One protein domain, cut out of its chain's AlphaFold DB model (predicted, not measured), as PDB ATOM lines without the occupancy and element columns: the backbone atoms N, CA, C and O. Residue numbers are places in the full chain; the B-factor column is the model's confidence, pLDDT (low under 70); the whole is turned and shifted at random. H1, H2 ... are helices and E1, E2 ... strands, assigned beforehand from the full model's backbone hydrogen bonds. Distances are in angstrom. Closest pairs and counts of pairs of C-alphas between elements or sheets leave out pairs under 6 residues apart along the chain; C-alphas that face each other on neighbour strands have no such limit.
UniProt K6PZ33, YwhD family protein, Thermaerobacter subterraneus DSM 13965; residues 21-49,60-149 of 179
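AT A GLANCE: This is residues 21 to 49 and 60 to 149 of the 179 residues of the protein "YwhD family protein" of Thermaerobacter subterraneus DSM 13965 (UniProt K6PZ33). What shape do these atoms make? A long hairpin of E4 and E5 runs through the middle of a strongly twisted sheet, with H1 lying along it on one side and H2 on the other side, packed on the short hairpin of E1 and E2. At one end of the long hairpin H3 packs on E5 near Gly 75, with H4 close by; at the other end E6 and E3 extend the sheet. What is it made of, and how large is it? The printed part has 119 residues with six named strands and then four named helices along the chain, a mixed class, and the mixed sheet runs E2 E1 E4 E5 E6 E3. It is compact, with a radius of gyration of the C-alphas of 13.9 A, yet elongated in outline, spanning 44 by 25 by 23 A.

HOW THE PARTS SIT: Which strands lie nearest the mean of the C-alphas? They are E4, residues 60 to 69, and E5, residues 75 to 87, an antiparallel hairpin at 162 degrees, with N 63 and O 82 2.9 A apart, within hydrogen-bond range. E5 bends by 64 degrees at residue 78. How does the sheet go on from there? E1, residues 21 to 25, is antiparallel to E4, with N 24 and O 62 at 2.8 A, and forms a hairpin with edge strand E2, residues 28 to 31, with N 23 and O 30 at 2.9 A. E6, residues 92 to 94, is antiparallel to E5, with N 87 and O 92 at 2.8 A, and E4, E5 and E6 make a meander, each strand the antiparallel neighbour of the one before. Edge strand E3, residues 47 to 49, is parallel to E6 at 41 degrees, with N 93 and O 47 at 2.9 A. Which long helices are on this sheet? H1, residues 97 to 108, is on it over E4 and E5 at a height over the sheet of 7.7 A, along the strands at 17 degrees to E4 on the local plane; its closest C-alphas to E5 are those of Ala 107 and Gly 78, 4.4 A apart. H2, residues 119 to 132, makes two layers with the sheet, a helix on one face of it; its closest C-alphas to E2 are those of Ala 124 and Ala 29, 5.2 A apart. H1 and H2 are apart. Where are the short helices? H3, residues 134 to 138, only grazes the sheet and touches residues 126 to 130 of H2, the closest C-alphas being those of Trp 137 and Arg 130, 5.4 A apart. H4, residues 142 to 147, only grazes the sheet too, and is close to H2 but not clearly touching, Arg 145 to Gly 126 being the closest C-alphas at 7.1 A. In H1, H2, H3 and H4 every O i to N i+4 pair is within hydrogen-bond range.

IN THESE COORDINATES: Where do the first and last elements lie? E1 begins with C-alpha 21 at (-64.663, -94.971, -5.173), and H4 ends with C-alpha 147 at (-57.130, -109.967, -4.081). How long are the longer elements? From first to last C-alpha E5 measures 34.5 A, E4 29.1 A, H2 20.0 A and H1 16.8 A. E5 begins with C-alpha 75 at (-49.997, -98.295, -2.950).

THE WHOLE: How far does it reach? The two C-alphas farthest apart are those of Gly 72 and Ala 90, at 46.0 A. Is the printed part continuous? Residues 50 to 59 are cut out, and C-alphas 49 and 60 are 14.7 A apart across the cut. Which link is long, and where is confidence low? The link from E2 to E3, residues 32 to 46, is long. The mean pLDDT of the printed part is 89.3, and residues 33 to 39 and 70 to 73 are under 70.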
ATOM      1  N   ALA A  21     -63.575 -94.042  -4.944       91.69
ATOM      2  CA  ALA A  21     -64.663 -94.971  -5.173       91.69
ATOM      3  C   ALA A  21     -64.592 -95.500  -6.608       91.69
ATOM      4  O   ALA A  21     -64.474 -94.729  -7.570       91.69
ATOM      5  N   ILE A  22     -64.662 -96.819  -6.748       93.50
ATOM      6  CA  ILE A  22     -64.763 -97.505  -8.034       93.50
ATOM      7  C   ILE A  22     -66.155 -98.109  -8.124       93.50
ATOM      8  O   ILE A  22     -66.539 -98.917  -7.284       93.50
ATOM      9  N   LEU A  23     -66.913 -97.693  -9.132       94.19
ATOM     10  CA  LEU A  23     -68.228 -98.246  -9.413       94.19
ATOM     11  C   LEU A  23     -68.072 -99.503 -10.266       94.19
ATOM     12  O   LEU A  23     -67.435 -99.440 -11.319       94.19
ATOM     13  N   VAL A  24     -68.703-100.595  -9.848       95.06
ATOM     14  CA  VAL A  24     -68.782-101.855 -10.590       95.06
ATOM     15  C   VAL A  24     -70.216-102.089 -11.059       95.06
ATOM     16  O   VAL A  24     -71.156-102.055 -10.261       95.06
ATOM     17  N   ASP A  25     -70.359-102.334 -12.359       93.12
ATOM     18  CA  ASP A  25     -71.598-102.664 -13.061       93.12
ATOM     19  C   ASP A  25     -71.359-103.917 -13.921       93.12
ATOM     20  O   ASP A  25     -70.650-103.861 -14.932       93.12
ATOM     21  N   GLY A  26     -71.929-105.056 -13.515       91.81
ATOM     22  CA  GLY A  26     -71.616-106.348 -14.129       91.81
ATOM     23  C   GLY A  26     -70.120-106.640 -14.008       91.81
ATOM     24  O   GLY A  26     -69.595-106.606 -12.898       91.81
ATOM     25  N   ASP A  27     -69.449-106.847 -15.143       89.88
ATOM     26  CA  ASP A  27     -67.998-107.080 -15.229       89.88
ATOM     27  C   ASP A  27     -67.199-105.811 -15.578       89.88
ATOM     28  O   ASP A  27     -66.015-105.872 -15.911       89.88
ATOM     29  N   ARG A  28     -67.833-104.633 -15.535       90.25
ATOM     30  CA  ARG A  28     -67.177-103.350 -15.819       90.25
ATOM     31  C   ARG A  28     -66.946-102.578 -14.532       90.25
ATOM     32  O   ARG A  28     -67.872-102.386 -13.751       90.25
ATOM     33  N   ALA A  29     -65.738-102.054 -14.358       92.31
ATOM     34  CA  ALA A  29     -65.397-101.166 -13.254       92.31
ATOM     35  C   ALA A  29     -64.933 -99.801 -13.774       92.31
ATOM     36  O   ALA A  29     -64.199 -99.707 -14.758       92.31
ATOM     37  N   THR A  30     -65.365 -98.728 -13.115       86.75
ATOM     38  CA  THR A  30     -65.006 -97.353 -13.483       86.75
ATOM     39  C   THR A  30     -64.631 -96.554 -12.247       86.75
ATOM     40  O   THR A  30     -65.362 -96.525 -11.257       86.75
ATOM     41  N   VAL A  31     -63.480 -95.878 -12.294       82.81
ATOM     42  CA  VAL A  31     -63.102 -94.932 -11.241       82.81
ATOM     43  C   VAL A  31     -64.069 -93.757 -11.301       82.81
ATOM     44  O   VAL A  31     -64.151 -93.069 -12.318       82.81
ATOM     45  N   SER A  32     -64.803 -93.523 -10.216       71.88
ATOM     46  CA  SER A  32     -65.853 -92.512 -10.169       71.88
ATOM     47  C   SER A  32     -65.570 -91.509  -9.054       71.88
ATOM     48  O   SER A  32     -65.986 -91.712  -7.912       71.88
ATOM     49  N   PRO A  33     -64.905 -90.377  -9.358       64.75
ATOM     50  CA  PRO A  33     -64.758 -89.283  -8.397       64.75
ATOM     51  C   PRO A  33     -66.115 -88.785  -7.865       64.75
ATOM     52  O   PRO A  33     -66.207 -88.329  -6.729       64.75
ATOM     53  N   GLY A  34     -67.181 -88.911  -8.670       57.88
ATOM     54  CA  GLY A  34     -68.552 -88.559  -8.297       57.88
ATOM     55  C   GLY A  34     -69.211 -89.528  -7.310       57.88
ATOM     56  O   GLY A  34     -70.025 -89.080  -6.504       57.88
ATOM     57  N   ALA A  35     -68.839 -90.815  -7.300       59.41
ATOM     58  CA  ALA A  35     -69.381 -91.799  -6.352       59.41
ATOM     59  C   ALA A  35     -69.061 -91.449  -4.886       59.41
ATOM     60  O   ALA A  35     -69.846 -91.762  -3.998       59.41
ATOM     61  N   LEU A  36     -67.978 -90.697  -4.632       61.09
ATOM     62  CA  LEU A  36     -67.665 -90.156  -3.300       61.09
ATOM     63  C   LEU A  36     -68.790 -89.267  -2.728       61.09
ATOM     64  O   LEU A  36     -68.880 -89.107  -1.517       61.09
ATOM     65  N   HIS A  37     -69.648 -88.704  -3.585       66.75
ATOM     66  CA  HIS A  37     -70.760 -87.827  -3.205       66.75
ATOM     67  C   HIS A  37     -72.121 -88.335  -3.715       66.75
ATOM     68  O   HIS A  37     -73.042 -87.534  -3.865       66.75
ATOM     69  N   ALA A  38     -72.244 -89.633  -4.027       58.16
ATOM     70  CA  ALA A  38     -73.437 -90.234  -4.641       58.16
ATOM     71  C   ALA A  38     -73.847 -89.604  -5.995       58.16
ATOM     72  O   ALA A  38     -75.026 -89.482  -6.324       58.16
ATOM     73  N   LYS A  39     -72.859 -89.152  -6.775       64.44
ATOM     74  CA  LYS A  39     -73.028 -88.515  -8.093       64.44
ATOM     75  C   LYS A  39     -72.393 -89.333  -9.212       64.44
ATOM     76  O   LYS A  39     -71.979 -88.773 -10.229       64.44
ATOM     77  N   SER A  40     -72.231 -90.642  -9.033       76.50
ATOM     78  CA  SER A  40     -71.813 -91.475 -10.160       76.50
ATOM     79  C   SER A  40     -72.894 -91.480 -11.253       76.50
ATOM     80  O   SER A  40     -74.067 -91.230 -10.954       76.50
ATOM     81  N   PRO A  41     -72.546 -91.789 -12.517       75.56
ATOM     82  CA  PRO A  41     -73.522 -91.818 -13.605       75.56
ATOM     83  C   PRO A  41     -74.731 -92.715 -13.322       75.56
ATOM     84  O   PRO A  41     -75.816 -92.422 -13.818       75.56
ATOM     85  N   VAL A  42     -74.554 -93.779 -12.521       81.44
ATOM     86  CA  VAL A  42     -75.632 -94.703 -12.140       81.44
ATOM     87  C   VAL A  42     -76.487 -94.198 -10.973       81.44
ATOM     88  O   VAL A  42     -77.659 -94.553 -10.905       81.44
ATOM     89  N   GLU A  43     -75.944 -93.340 -10.104       82.50
ATOM     90  CA  GLU A  43     -76.639 -92.777  -8.933       82.50
ATOM     91  C   GLU A  43     -77.335 -91.441  -9.232       82.50
ATOM     92  O   GLU A  43     -78.287 -91.066  -8.548       82.50
ATOM     93  N   GLN A  44     -76.875 -90.699 -10.244       85.31
ATOM     94  CA  GLN A  44     -77.435 -89.391 -10.570       85.31
ATOM     95  C   GLN A  44     -78.924 -89.501 -10.928       85.31
ATOM     96  O   GLN A  44     -79.294 -90.202 -11.866       85.31
ATOM     97  N   GLY A  45     -79.766 -88.770 -10.190       85.75
ATOM     98  CA  GLY A  45     -81.221 -88.740 -10.375       85.75
ATOM     99  C   GLY A  45     -81.977 -89.885  -9.696       85.75
ATOM    100  O   GLY A  45     -83.199 -89.921  -9.784       85.75
ATOM    101  N   VAL A  46     -81.281 -90.805  -9.023       92.06
ATOM    102  CA  VAL A  46     -81.913 -91.916  -8.308       92.06
ATOM    103  C   VAL A  46     -82.520 -91.421  -6.996       92.06
ATOM    104  O   VAL A  46     -81.845 -90.791  -6.178       92.06
ATOM    105  N   ARG A  47     -83.793 -91.746  -6.770       93.00
ATOM    106  CA  ARG A  47     -84.446 -91.610  -5.467       93.00
ATOM    107  C   ARG A  47     -84.069 -92.802  -4.591       93.00
ATOM    108  O   ARG A  47     -84.352 -93.943  -4.950       93.00
ATOM    109  N   TRP A  48     -83.473 -92.534  -3.434       93.88
ATOM    110  CA  TRP A  48     -83.098 -93.577  -2.482       93.88
ATOM    111  C   TRP A  48     -84.269 -93.950  -1.570       93.88
ATOM    112  O   TRP A  48     -84.922 -93.068  -1.016       93.88
ATOM    113  N   VAL A  49     -84.538 -95.248  -1.446       95.19
ATOM    114  CA  VAL A  49     -85.542 -95.835  -0.544       95.19
ATOM    115  C   VAL A  49     -84.860 -96.572   0.605       95.19
ATOM    116  O   VAL A  49     -83.707 -96.982   0.480       95.19
ATOM    117  N   GLN A  60     -78.026-105.136  -9.191       95.00
ATOM    118  CA  GLN A  60     -76.946-104.967  -8.231       95.00
ATOM    119  C   GLN A  60     -75.764-104.217  -8.849       95.00
ATOM    120  O   GLN A  60     -75.295-104.540  -9.941       95.00
ATOM    121  N   TYR A  61     -75.266-103.247  -8.094       95.25
ATOM    122  CA  TYR A  61     -74.059-102.473  -8.342       95.25
ATOM    123  C   TYR A  61     -73.164-102.555  -7.112       95.25
ATOM    124  O   TYR A  61     -73.640-102.779  -5.995       95.25
ATOM    125  N   TRP A  62     -71.872-102.307  -7.295       96.06
ATOM    126  CA  TRP A  62     -70.949-102.167  -6.173       96.06
ATOM    127  C   TRP A  62     -70.234-100.833  -6.221       96.06
ATOM    128  O   TRP A  62     -69.833-100.365  -7.284       96.06
ATOM    129  N   VAL A  63     -70.017-100.254  -5.050       94.62
ATOM    130  CA  VAL A  63     -68.970 -99.258  -4.841       94.62
ATOM    131  C   VAL A  63     -67.853 -99.939  -4.078       94.62
ATOM    132  O   VAL A  63     -68.059-100.422  -2.967       94.62
ATOM    133  N   VAL A  64     -66.668 -99.972  -4.673       96.31
ATOM    134  CA  VAL A  64     -65.451-100.420  -4.003       96.31
ATOM    135  C   VAL A  64     -64.694 -99.194  -3.514       96.31
ATOM    136  O   VAL A  64     -64.233 -98.370  -4.310       96.31
ATOM    137  N   TRP A  65     -64.592 -99.062  -2.195       95.12
ATOM    138  CA  TRP A  65     -63.832 -98.011  -1.528       95.12
ATOM    139  C   TRP A  65     -62.352 -98.359  -1.547       95.12
ATOM    140  O   TRP A  65     -61.952 -99.334  -0.920       95.12
ATOM    141  N   ILE A  66     -61.543 -97.556  -2.231       94.06
ATOM    142  CA  ILE A  66     -60.096 -97.740  -2.353       94.06
ATOM    143  C   ILE A  66     -59.392 -96.670  -1.528       94.06
ATOM    144  O   ILE A  66     -59.462 -95.486  -1.853       94.06
ATOM    145  N   ALA A  67     -58.692 -97.076  -0.474       92.81
ATOM    146  CA  ALA A  67     -57.825 -96.199   0.297       92.81
ATOM    147  C   ALA A  67     -56.372 -96.372  -0.155       92.81
ATOM    148  O   ALA A  67     -55.867 -97.493  -0.232       92.81
ATOM    149  N   GLN A  68     -55.677 -95.263  -0.403       89.00
ATOM    150  CA  GLN A  68     -54.250 -95.263  -0.732       89.00
ATOM    151  C   GLN A  68     -53.398 -95.106   0.544       89.00
ATOM    152  O   GLN A  68     -53.753 -94.359   1.462       89.00
ATOM    153  N   GLY A  69     -52.266 -95.804   0.638       81.00
ATOM    154  CA  GLY A  69     -51.266 -95.660   1.703       81.00
ATOM    155  C   GLY A  69     -50.298 -96.847   1.787       81.00
ATOM    156  O   GLY A  69     -50.117 -97.562   0.811       81.00
ATOM    157  N   GLY A  70     -49.651 -97.044   2.942       65.12
ATOM    158  CA  GLY A  70     -48.638 -98.095   3.160       65.12
ATOM    159  C   GLY A  70     -47.204 -97.554   3.247       65.12
ATOM    160  O   GLY A  70     -47.003 -96.338   3.301       65.12
ATOM    161  N   ALA A  71     -46.200 -98.441   3.270       50.38
ATOM    162  CA  ALA A  71     -44.790 -98.051   3.351       50.38
ATOM    163  C   ALA A  71     -44.394 -97.196   2.130       50.38
ATOM    164  O   ALA A  71     -44.383 -97.656   0.991       50.38
ATOM    165  N   GLY A  72     -44.134 -95.907   2.365       59.78
ATOM    166  CA  GLY A  72     -43.870 -94.914   1.318       59.78
ATOM    167  C   GLY A  72     -45.111 -94.224   0.731       59.78
ATOM    168  O   GLY A  72     -44.942 -93.344  -0.107       59.78
ATOM    169  N   GLY A  73     -46.331 -94.574   1.164       63.25
ATOM    170  CA  GLY A  73     -47.579 -93.859   0.849       63.25
ATOM    171  C   GLY A  73     -48.112 -94.025  -0.579       63.25
ATOM    172  O   GLY A  73     -48.946 -93.229  -1.005       63.25
ATOM    173  N   ARG A  74     -47.619 -95.012  -1.337       80.06
ATOM    174  CA  ARG A  74     -47.832 -95.075  -2.792       80.06
ATOM    175  C   ARG A  74     -48.856 -96.112  -3.265       80.06
ATOM    176  O   ARG A  74     -49.440 -95.865  -4.313       80.06
ATOM    177  N   GLY A  75     -49.120 -97.190  -2.523       89.69
ATOM    178  CA  GLY A  75     -49.997 -98.295  -2.950       89.69
ATOM    179  C   GLY A  75     -51.430 -98.245  -2.410       89.69
ATOM    180  O   GLY A  75     -51.798 -97.338  -1.661       89.69
ATOM    181  N   VAL A  76     -52.256 -99.228  -2.777       92.31
ATOM    182  CA  VAL A  76     -53.561 -99.463  -2.138       92.31
ATOM    183  C   VAL A  76     -53.333-100.044  -0.743       92.31
ATOM    184  O   VAL A  76     -52.705-101.089  -0.603       92.31
ATOM    185  N   ARG A  77     -53.857 -99.369   0.286       92.62
ATOM    186  CA  ARG A  77     -53.818 -99.841   1.682       92.62
ATOM    187  C   ARG A  77     -55.094-100.547   2.120       92.62
ATOM    188  O   ARG A  77     -55.051-101.298   3.078       92.62
ATOM    189  N   GLY A  78     -56.223-100.235   1.488       94.25
ATOM    190  CA  GLY A  78     -57.540-100.726   1.880       94.25
ATOM    191  C   GLY A  78     -58.491-100.752   0.692       94.25
ATOM    192  O   GLY A  78     -58.424 -99.875  -0.171       94.25
ATOM    193  N   ALA A  79     -59.352-101.759   0.646       96.38
ATOM    194  CA  ALA A  79     -60.271-102.022  -0.451       96.38
ATOM    195  C   ALA A  79     -61.511-102.723   0.111       96.38
ATOM    196  O   ALA A  79     -61.402-103.867   0.542       96.38
ATOM    197  N   VAL A  80     -62.666-102.049   0.146       97.88
ATOM    198  CA  VAL A  80     -63.907-102.634   0.694       97.88
ATOM    199  C   VAL A  80     -65.068-102.507  -0.286       97.88
ATOM    200  O   VAL A  80     -65.354-101.403  -0.752       97.88
ATOM    201  N   ALA A  81     -65.742-103.619  -0.585       97.56
ATOM    202  CA  ALA A  81     -66.897-103.671  -1.477       97.56
ATOM    203  C   ALA A  81     -68.213-103.386  -0.731       97.56
ATOM    204  O   ALA A  81     -68.538-104.021   0.271       97.56
ATOM    205  N   SER A  82     -68.999-102.442  -1.250       96.50
ATOM    206  CA  SER A  82     -70.281-102.031  -0.677       96.50
ATOM    207  C   SER A  82     -71.395-102.109  -1.731       96.50
ATOM    208  O   SER A  82     -71.318-101.401  -2.742       96.50
ATOM    209  N   PRO A  83     -72.412-102.974  -1.555       95.94
ATOM    210  CA  PRO A  83     -73.436-103.200  -2.564       95.94
ATOM    211  C   PRO A  83     -74.514-102.119  -2.547       95.94
ATOM    212  O   PRO A  83     -74.842-101.531  -1.512       95.94
ATOM    213  N   MET A  84     -75.104-101.909  -3.716       95.06
ATOM    214  CA  MET A  84     -76.262-101.056  -3.946       95.06
ATOM    215  C   MET A  84     -77.179-101.742  -4.958       95.06
ATOM    216  O   MET A  84     -76.710-102.476  -5.826       95.06
ATOM    217  N   TRP A  85     -78.475-101.475  -4.880       96.38
ATOM    218  CA  TRP A  85     -79.461-101.977  -5.832       96.38
ATOM    219  C   TRP A  85     -80.144-100.793  -6.481       96.38
ATOM    220  O   TRP A  85     -80.650 -99.923  -5.782       96.38
ATOM    221  N   ILE A  86     -80.123-100.718  -7.806       95.12
ATOM    222  CA  ILE A  86     -80.663 -99.575  -8.540       95.12
ATOM    223  C   ILE A  86     -81.509-100.098  -9.690       95.12
ATOM    224  O   ILE A  86     -81.047-100.903 -10.499       95.12
ATOM    225  N   ASP A  87     -82.734 -99.598  -9.773       95.69
ATOM    226  CA  ASP A  87     -83.558 -99.653 -10.967       95.69
ATOM    227  C   ASP A  87     -83.388 -98.333 -11.729       95.69
ATOM    228  O   ASP A  87     -83.841 -97.264 -11.308       95.69
ATOM    229  N   ARG A  88     -82.693 -98.408 -12.865       92.06
ATOM    230  CA  ARG A  88     -82.409 -97.255 -13.726       92.06
ATOM    231  C   ARG A  88     -83.604 -96.821 -14.569       92.06
ATOM    232  O   ARG A  88     -83.597 -95.692 -15.046       92.06
ATOM    233  N   GLN A  89     -84.592 -97.688 -14.775       92.62
ATOM    234  CA  GLN A  89     -85.809 -97.340 -15.510       92.62
ATOM    235  C   GLN A  89     -86.774 -96.585 -14.597       92.62
ATOM    236  O   GLN A  89     -87.312 -95.553 -14.990       92.62
ATOM    237  N   ALA A  90     -86.932 -97.056 -13.357       94.50
ATOM    238  CA  ALA A  90     -87.748 -96.390 -12.344       94.50
ATOM    239  C   ALA A  90     -87.030 -95.214 -11.654       94.50
ATOM    240  O   ALA A  90     -87.675 -94.427 -10.965       94.50
ATOM    241  N   MET A  91     -85.704 -95.092 -11.813       94.50
ATOM    242  CA  MET A  91     -84.850 -94.136 -11.092       94.50
ATOM    243  C   MET A  91     -85.006 -94.249  -9.566       94.50
ATOM    244  O   MET A  91     -85.005 -93.251  -8.843       94.50
ATOM    245  N   VAL A  92     -85.131 -95.480  -9.069       95.75
ATOM    246  CA  VAL A  92     -85.241 -95.802  -7.639       95.75
ATOM    247  C   VAL A  92     -84.094 -96.722  -7.253       95.75
ATOM    248  O   VAL A  92     -83.734 -97.627  -8.003       95.75
ATOM    249  N   GLY A  93     -83.496 -96.492  -6.090       96.44
ATOM    250  CA  GLY A  93     -82.387 -97.302  -5.611       96.44
ATOM    251  C   GLY A  93     -82.417 -97.499  -4.110       96.44
ATOM    252  O   GLY A  93     -82.953 -96.691  -3.363       96.44
ATOM    253  N   TYR A  94     -81.803 -98.580  -3.668       96.00
ATOM    254  CA  TYR A  94     -81.633 -98.936  -2.276       96.00
ATOM    255  C   TYR A  94     -80.150 -99.142  -1.983       96.00
ATOM    256  O   TYR A  94     -79.420 -99.796  -2.738       96.00
ATOM    257  N   LYS A  95     -79.706 -98.607  -0.849       93.19
ATOM    258  CA  LYS A  95     -78.450 -99.007  -0.222       93.19
ATOM    259  C   LYS A  95     -78.574 -98.880   1.279       93.19
ATOM    260  O   LYS A  95     -79.150 -97.922   1.788       93.19
ATOM    261  N   HIS A  96     -77.961 -99.807   2.001       94.12
ATOM    262  CA  HIS A  96     -77.904 -99.702   3.447       94.12
ATOM    263  C   HIS A  96     -76.879 -98.629   3.842       94.12
ATOM    264  O   HIS A  96     -75.679 -98.897   3.917       94.12
ATOM    265  N   LEU A  97     -77.343 -97.410   4.136       90.75
ATOM    266  CA  LEU A  97     -76.465 -96.248   4.320       90.75
ATOM    267  C   LEU A  97     -75.437 -96.431   5.447       90.75
ATOM    268  O   LEU A  97     -74.259 -96.149   5.242       90.75
ATOM    269  N   ALA A  98     -75.847 -96.959   6.610       92.88
ATOM    270  CA  ALA A  98     -74.916 -97.161   7.724       92.88
ATOM    271  C   ALA A  98     -73.795 -98.152   7.368       92.88
ATOM    272  O   ALA A  98     -72.622 -97.863   7.584       92.88
ATOM    273  N   ARG A  99     -74.139 -99.285   6.739       93.81
ATOM    274  CA  ARG A  99     -73.162-100.219   6.182       93.81
ATOM    275  C   ARG A  99     -72.239 -99.528   5.179       93.81
ATOM    276  O   ARG A  99     -71.031 -99.657   5.302       93.81
ATOM    277  N   HIS A 100     -72.784 -98.758   4.243       92.62
ATOM    278  CA  HIS A 100     -72.005 -98.093   3.200       92.62
ATOM    279  C   HIS A 100     -70.930 -97.145   3.756       92.62
ATOM    280  O   HIS A 100     -69.784 -97.158   3.300       92.62
ATOM    281  N   VAL A 101     -71.278 -96.367   4.787       90.81
ATOM    282  CA  VAL A 101     -70.337 -95.486   5.498       90.81
ATOM    283  C   VAL A 101     -69.340 -96.292   6.341       90.81
ATOM    284  O   VAL A 101     -68.154 -95.954   6.388       90.81
ATOM    285  N   ASN A 102     -69.782 -97.382   6.973       95.31
ATOM    286  CA  ASN A 102     -68.896 -98.272   7.727       95.31
ATOM    287  C   ASN A 102     -67.865 -98.951   6.817       95.31
ATOM    288  O   ASN A 102     -66.688 -98.994   7.169       95.31
ATOM    289  N   ASP A 103     -68.269 -99.411   5.635       96.69
ATOM    290  CA  ASP A 103     -67.386 -99.996   4.624       96.69
ATOM    291  C   ASP A 103     -66.319 -98.987   4.174       96.69
ATOM    292  O   ASP A 103     -65.133 -99.316   4.116       96.69
ATOM    293  N   MET A 104     -66.708 -97.723   3.968       93.56
ATOM    294  CA  MET A 104     -65.764 -96.635   3.691       93.56
ATOM    295  C   MET A 104     -64.756 -96.452   4.838       93.56
ATOM    296  O   MET A 104     -63.548 -96.353   4.606       93.56
ATOM    297  N   SER A 105     -65.231 -96.436   6.090       94.44
ATOM    298  CA  SER A 105     -64.371 -96.330   7.278       94.44
ATOM    299  C   SER A 105     -63.394 -97.505   7.391       94.44
ATOM    300  O   SER A 105     -62.221 -97.311   7.716       94.44
ATOM    301  N   ARG A 106     -63.850 -98.724   7.084       96.38
ATOM    302  CA  ARG A 106     -63.022 -99.938   7.068       96.38
ATOM    303  C   ARG A 106     -61.923 -99.843   6.012       96.38
ATOM    304  O   ARG A 106     -60.760-100.066   6.348       96.38
ATOM    305  N   ALA A 107     -62.248 -99.419   4.789       94.88
ATOM    306  CA  ALA A 107     -61.244 -99.201   3.745       94.88
ATOM    307  C   ALA A 107     -60.189 -98.176   4.190       94.88
ATOM    308  O   ALA A 107     -58.988 -98.423   4.087       94.88
ATOM    309  N   LEU A 108     -60.613 -97.052   4.779       91.88
ATOM    310  CA  LEU A 108     -59.695 -96.040   5.316       91.88
ATOM    311  C   LEU A 108     -58.760 -96.591   6.402       91.88
ATOM    312  O   LEU A 108     -57.610 -96.150   6.473       91.88
ATOM    313  N   LYS A 109     -59.214 -97.558   7.206       93.19
ATOM    314  CA  LYS A 109     -58.414 -98.259   8.227       93.19
ATOM    315  C   LYS A 109     -57.484 -99.338   7.655       93.19
ATOM    316  O   LYS A 109     -56.761 -99.963   8.420       93.19
ATOM    317  N   GLY A 110     -57.472 -99.531   6.337       92.94
ATOM    318  CA  GLY A 110     -56.617-100.508   5.664       92.94
ATOM    319  C   GLY A 110     -57.207-101.915   5.590       92.94
ATOM    320  O   GLY A 110     -56.481-102.878   5.374       92.94
ATOM    321  N   VAL A 111     -58.520-102.060   5.787       95.69
ATOM    322  CA  VAL A 111     -59.191-103.354   5.619       95.69
ATOM    323  C   VAL A 111     -59.273-103.701   4.133       95.69
ATOM    324  O   VAL A 111     -59.627-102.850   3.311       95.69
ATOM    325  N   ILE A 112     -58.985-104.963   3.814       96.44
ATOM    326  CA  ILE A 112     -59.259-105.583   2.517       96.44
ATOM    327  C   ILE A 112     -60.443-106.528   2.706       96.44
ATOM    328  O   ILE A 112     -60.320-107.554   3.368       96.44
ATOM    329  N   ASP A 113     -61.594-106.153   2.163       97.25
ATOM    330  CA  ASP A 113     -62.818-106.946   2.188       97.25
ATOM    331  C   ASP A 113     -63.574-106.767   0.869       97.25
ATOM    332  O   ASP A 113     -64.332-105.820   0.659       97.25
ATOM    333  N   LEU A 114     -63.325-107.694  -0.046       96.94
ATOM    334  CA  LEU A 114     -63.947-107.739  -1.365       96.94
ATOM    335  C   LEU A 114     -64.999-108.851  -1.436       96.94
ATOM    336  O   LEU A 114     -65.270-109.381  -2.519       96.94
ATOM    337  N   GLU A 115     -65.554-109.228  -0.279       92.38
ATOM    338  CA  GLU A 115     -66.590-110.244  -0.181       92.38
ATOM    339  C   GLU A 115     -67.813-109.849  -1.024       92.38
ATOM    340  O   GLU A 115     -68.252-108.696  -1.058       92.38
ATOM    341  N   GLY A 116     -68.344-110.827  -1.757       92.62
ATOM    342  CA  GLY A 116     -69.488-110.658  -2.650       92.62
ATOM    343  C   GLY A 116     -69.150-110.217  -4.077       92.62
ATOM    344  O   GLY A 116     -69.984-110.413  -4.959       92.62
ATOM    345  N   LEU A 117     -67.941-109.711  -4.351       96.19
ATOM    346  CA  LEU A 117     -67.482-109.552  -5.735       96.19
ATOM    347  C   LEU A 117     -67.160-110.920  -6.352       96.19
ATOM    348  O   LEU A 117     -66.587-111.794  -5.695       96.19
ATOM    349  N   SER A 118     -67.470-111.095  -7.635       96.12
ATOM    350  CA  SER A 118     -66.959-112.217  -8.430       96.12
ATOM    351  C   SER A 118     -65.475-112.026  -8.773       96.12
ATOM    352  O   SER A 118     -64.924-110.929  -8.653       96.12
ATOM    353  N   ASP A 119     -64.813-113.077  -9.263       94.50
ATOM    354  CA  ASP A 119     -63.436-112.957  -9.761       94.50
ATOM    355  C   ASP A 119     -63.319-111.982 -10.936       94.50
ATOM    356  O   ASP A 119     -62.341-111.240 -11.031       94.50
ATOM    357  N   ALA A 120     -64.310-111.967 -11.830       94.81
ATOM    358  CA  ALA A 120     -64.352-111.031 -12.950       94.81
ATOM    359  C   ALA A 120     -64.467-109.582 -12.453       94.81
ATOM    360  O   ALA A 120     -63.749-108.702 -12.924       94.81
ATOM    361  N   GLN A 121     -65.293-109.349 -11.432       96.56
ATOM    362  CA  GLN A 121     -65.457-108.035 -10.814       96.56
ATOM    363  C   GLN A 121     -64.195-107.569 -10.092       96.56
ATOM    364  O   GLN A 121     -63.793-106.419 -10.265       96.56
ATOM    365  N   ARG A 122     -63.537-108.453  -9.330       96.38
ATOM    366  CA  ARG A 122     -62.236-108.158  -8.708       96.38
ATOM    367  C   ARG A 122     -61.218-107.721  -9.757       96.38
ATOM    368  O   ARG A 122     -60.663-106.632  -9.629       96.38
ATOM    369  N   ARG A 123     -61.057-108.516 -10.824       95.38
ATOM    370  CA  ARG A 123     -60.164-108.205 -11.954       95.38
ATOM    371  C   ARG A 123     -60.487-106.857 -12.587       95.38
ATOM    372  O   ARG A 123     -59.586-106.050 -12.789       95.38
ATOM    373  N   ALA A 124     -61.763-106.578 -12.847       95.88
ATOM    374  CA  ALA A 124     -62.183-105.306 -13.421       95.88
ATOM    375  C   ALA A 124     -61.775-104.115 -12.537       95.88
ATOM    376  O   ALA A 124     -61.297-103.103 -13.051       95.88
ATOM    377  N   VAL A 125     -61.915-104.234 -11.211       95.88
ATOM    378  CA  VAL A 125     -61.474-103.202 -10.256       95.88
ATOM    379  C   VAL A 125     -59.956-103.017 -10.313       95.88
ATOM    380  O   VAL A 125     -59.494-101.876 -10.383       95.88
ATOM    381  N   GLY A 126     -59.187-104.110 -10.323       94.62
ATOM    382  CA  GLY A 126     -57.729-104.067 -10.469       94.62
ATOM    383  C   GLY A 126     -57.289-103.362 -11.755       94.62
ATOM    384  O   GLY A 126     -56.492-102.423 -11.708       94.62
ATOM    385  N   GLU A 127     -57.888-103.725 -12.889       94.12
ATOM    386  CA  GLU A 127     -57.627-103.090 -14.186       94.12
ATOM    387  C   GLU A 127     -58.018-101.607 -14.201       94.12
ATOM    388  O   GLU A 127     -57.269-100.770 -14.708       94.12
ATOM    389  N   ALA A 128     -59.138-101.235 -13.571       93.06
ATOM    390  CA  ALA A 128     -59.535 -99.834 -13.443       93.06
ATOM    391  C   ALA A 128     -58.508 -99.011 -12.642       93.06
ATOM    392  O   ALA A 128     -58.244 -97.856 -12.990       93.06
ATOM    393  N   ILE A 129     -57.900 -99.589 -11.598       92.31
ATOM    394  CA  ILE A 129     -56.815 -98.949 -10.836       92.31
ATOM    395  C   ILE A 129     -55.558 -98.844 -11.701       92.31
ATOM    396  O   ILE A 129     -54.992 -97.755 -11.815       92.31
ATOM    397  N   ARG A 130     -55.141 -99.943 -12.340       91.25
ATOM    398  CA  ARG A 130     -53.929-100.017 -13.169       91.25
ATOM    399  C   ARG A 130     -53.967 -99.042 -14.342       91.25
ATOM    400  O   ARG A 130     -53.007 -98.304 -14.548       91.25
ATOM    401  N   ALA A 131     -55.083 -98.991 -15.065       89.88
ATOM    402  CA  ALA A 131     -55.269 -98.083 -16.194       89.88
ATOM    403  C   ALA A 131     -55.236 -96.611 -15.760       89.88
ATOM    404  O   ALA A 131     -54.764 -95.740 -16.491       89.88
ATOM    405  N   ARG A 132     -55.744 -96.316 -14.559       86.50
ATOM    406  CA  ARG A 132     -55.910 -94.945 -14.075       86.50
ATOM    407  C   ARG A 132     -54.687 -94.403 -13.337       86.50
ATOM    408  O   ARG A 132     -54.447 -93.193 -13.393       86.50
ATOM    409  N   ALA A 133     -53.990 -95.260 -12.600       86.75
ATOM    410  CA  ALA A 133     -52.890 -94.923 -11.704       86.75
ATOM    411  C   ALA A 133     -51.884 -96.096 -11.621       86.75
ATOM    412  O   ALA A 133     -51.765 -96.736 -10.571       86.75
ATOM    413  N   PRO A 134     -51.138 -96.384 -12.705       88.31
ATOM    414  CA  PRO A 134     -50.223 -97.527 -12.769       88.31
ATOM    415  C   PRO A 134     -49.163 -97.497 -11.662       88.31
ATOM    416  O   PRO A 134     -48.850 -98.522 -11.073       88.31
ATOM    417  N   GLN A 135     -48.678 -96.315 -11.284       87.19
ATOM    418  CA  GLN A 135     -47.733 -96.138 -10.181       87.19
ATOM    419  C   GLN A 135     -48.292 -96.568  -8.816       87.19
ATOM    420  O   GLN A 135     -47.530 -96.987  -7.947       87.19
ATOM    421  N   VAL A 136     -49.611 -96.456  -8.616       89.00
ATOM    422  CA  VAL A 136     -50.277 -96.930  -7.394       89.00
ATOM    423  C   VAL A 136     -50.390 -98.442  -7.430       89.00
ATOM    424  O   VAL A 136     -50.094 -99.096  -6.434       89.00
ATOM    425  N   TRP A 137     -50.758 -98.997  -8.585       90.94
ATOM    426  CA  TRP A 137     -50.808-100.438  -8.793       90.94
ATOM    427  C   TRP A 137     -49.448-101.098  -8.537       90.94
ATOM    428  O   TRP A 137     -49.368-102.010  -7.722       90.94
ATOM    429  N   GLU A 138     -48.365-100.593  -9.128       90.06
ATOM    430  CA  GLU A 138     -47.026-101.169  -8.937       90.06
ATOM    431  C   GLU A 138     -46.510-101.049  -7.497       90.06
ATOM    432  O   GLU A 138     -45.780-101.915  -7.024       90.06
ATOM    433  N   ALA A 139     -46.918-100.004  -6.775       90.31
ATOM    434  CA  ALA A 139     -46.584 -99.829  -5.365       90.31
ATOM    435  C   ALA A 139     -47.512-100.597  -4.405       90.31
ATOM    436  O   ALA A 139     -47.331-100.504  -3.189       90.31
ATOM    437  N   THR A 140     -48.532-101.291  -4.916       91.38
ATOM    438  CA  THR A 140     -49.484-102.058  -4.107       91.38
ATOM    439  C   THR A 140     -48.894-103.412  -3.733       91.38
ATOM    440  O   THR A 140     -48.285-104.090  -4.562       91.38
ATOM    441  N   ASP A 141     -49.110-103.814  -2.479       91.19
ATOM    442  CA  ASP A 141     -48.686-105.114  -1.968       91.19
ATOM    443  C   ASP A 141     -49.160-106.255  -2.901       91.19
ATOM    444  O   ASP A 141     -50.323-106.250  -3.327       91.19
ATOM    445  N   PRO A 142     -48.295-107.226  -3.256       91.88
ATOM    446  CA  PRO A 142     -48.669-108.342  -4.121       91.88
ATOM    447  C   PRO A 142     -49.919-109.104  -3.666       91.88
ATOM    448  O   PRO A 142     -50.721-109.487  -4.517       91.88
ATOM    449  N   ALA A 143     -50.137-109.274  -2.360       91.69
ATOM    450  CA  ALA A 143     -51.329-109.937  -1.834       91.69
ATOM    451  C   ALA A 143     -52.601-109.115  -2.096       91.69
ATOM    452  O   ALA A 143     -53.646-109.670  -2.438       91.69
ATOM    453  N   VAL A 144     -52.513-107.783  -2.011       93.19
ATOM    454  CA  VAL A 144     -53.632-106.883  -2.339       93.19
ATOM    455  C   VAL A 144     -53.905-106.874  -3.844       93.19
ATOM    456  O   VAL A 144     -55.066-106.900  -4.252       93.19
ATOM    457  N   ARG A 145     -52.861-106.902  -4.687       93.62
ATOM    458  CA  ARG A 145     -53.027-107.060  -6.143       93.62
ATOM    459  C   ARG A 145     -53.701-108.384  -6.491       93.62
ATOM    460  O   ARG A 145     -54.639-108.374  -7.283       93.62
ATOM    461  N   ALA A 146     -53.292-109.480  -5.854       93.31
ATOM    462  CA  ALA A 146     -53.913-110.792  -6.029       93.31
ATOM    463  C   ALA A 146     -55.395-110.790  -5.623       93.31
ATOM    464  O   ALA A 146     -56.244-111.277  -6.368       93.31
ATOM    465  N   ALA A 147     -55.737-110.149  -4.500       93.69
ATOM    466  CA  ALA A 147     -57.130-109.967  -4.081       93.69
ATOM    467  C   ALA A 147     -57.959-109.122  -5.070       93.69
ATOM    468  O   ALA A 147     -59.176-109.255  -5.124       93.69
ATOM    469  N   LEU A 148     -57.317-108.274  -5.877       93.38
ATOM    470  CA  LEU A 148     -57.931-107.497  -6.960       93.38
ATOM    471  C   LEU A 148     -57.804-108.190  -8.328       93.38
ATOM    472  O   LEU A 148     -57.966-107.554  -9.367       93.38
ATOM    473  N   GLY A 149     -57.512-109.493  -8.344       86.56
ATOM    474  CA  GLY A 149     -57.432-110.294  -9.563       86.56
ATOM    475  C   GLY A 149     -56.186-110.046 -10.417       86.56
ATOM    476  O   GLY A 149     -56.139-110.510 -11.554       86.56
TER     477      GLY A 149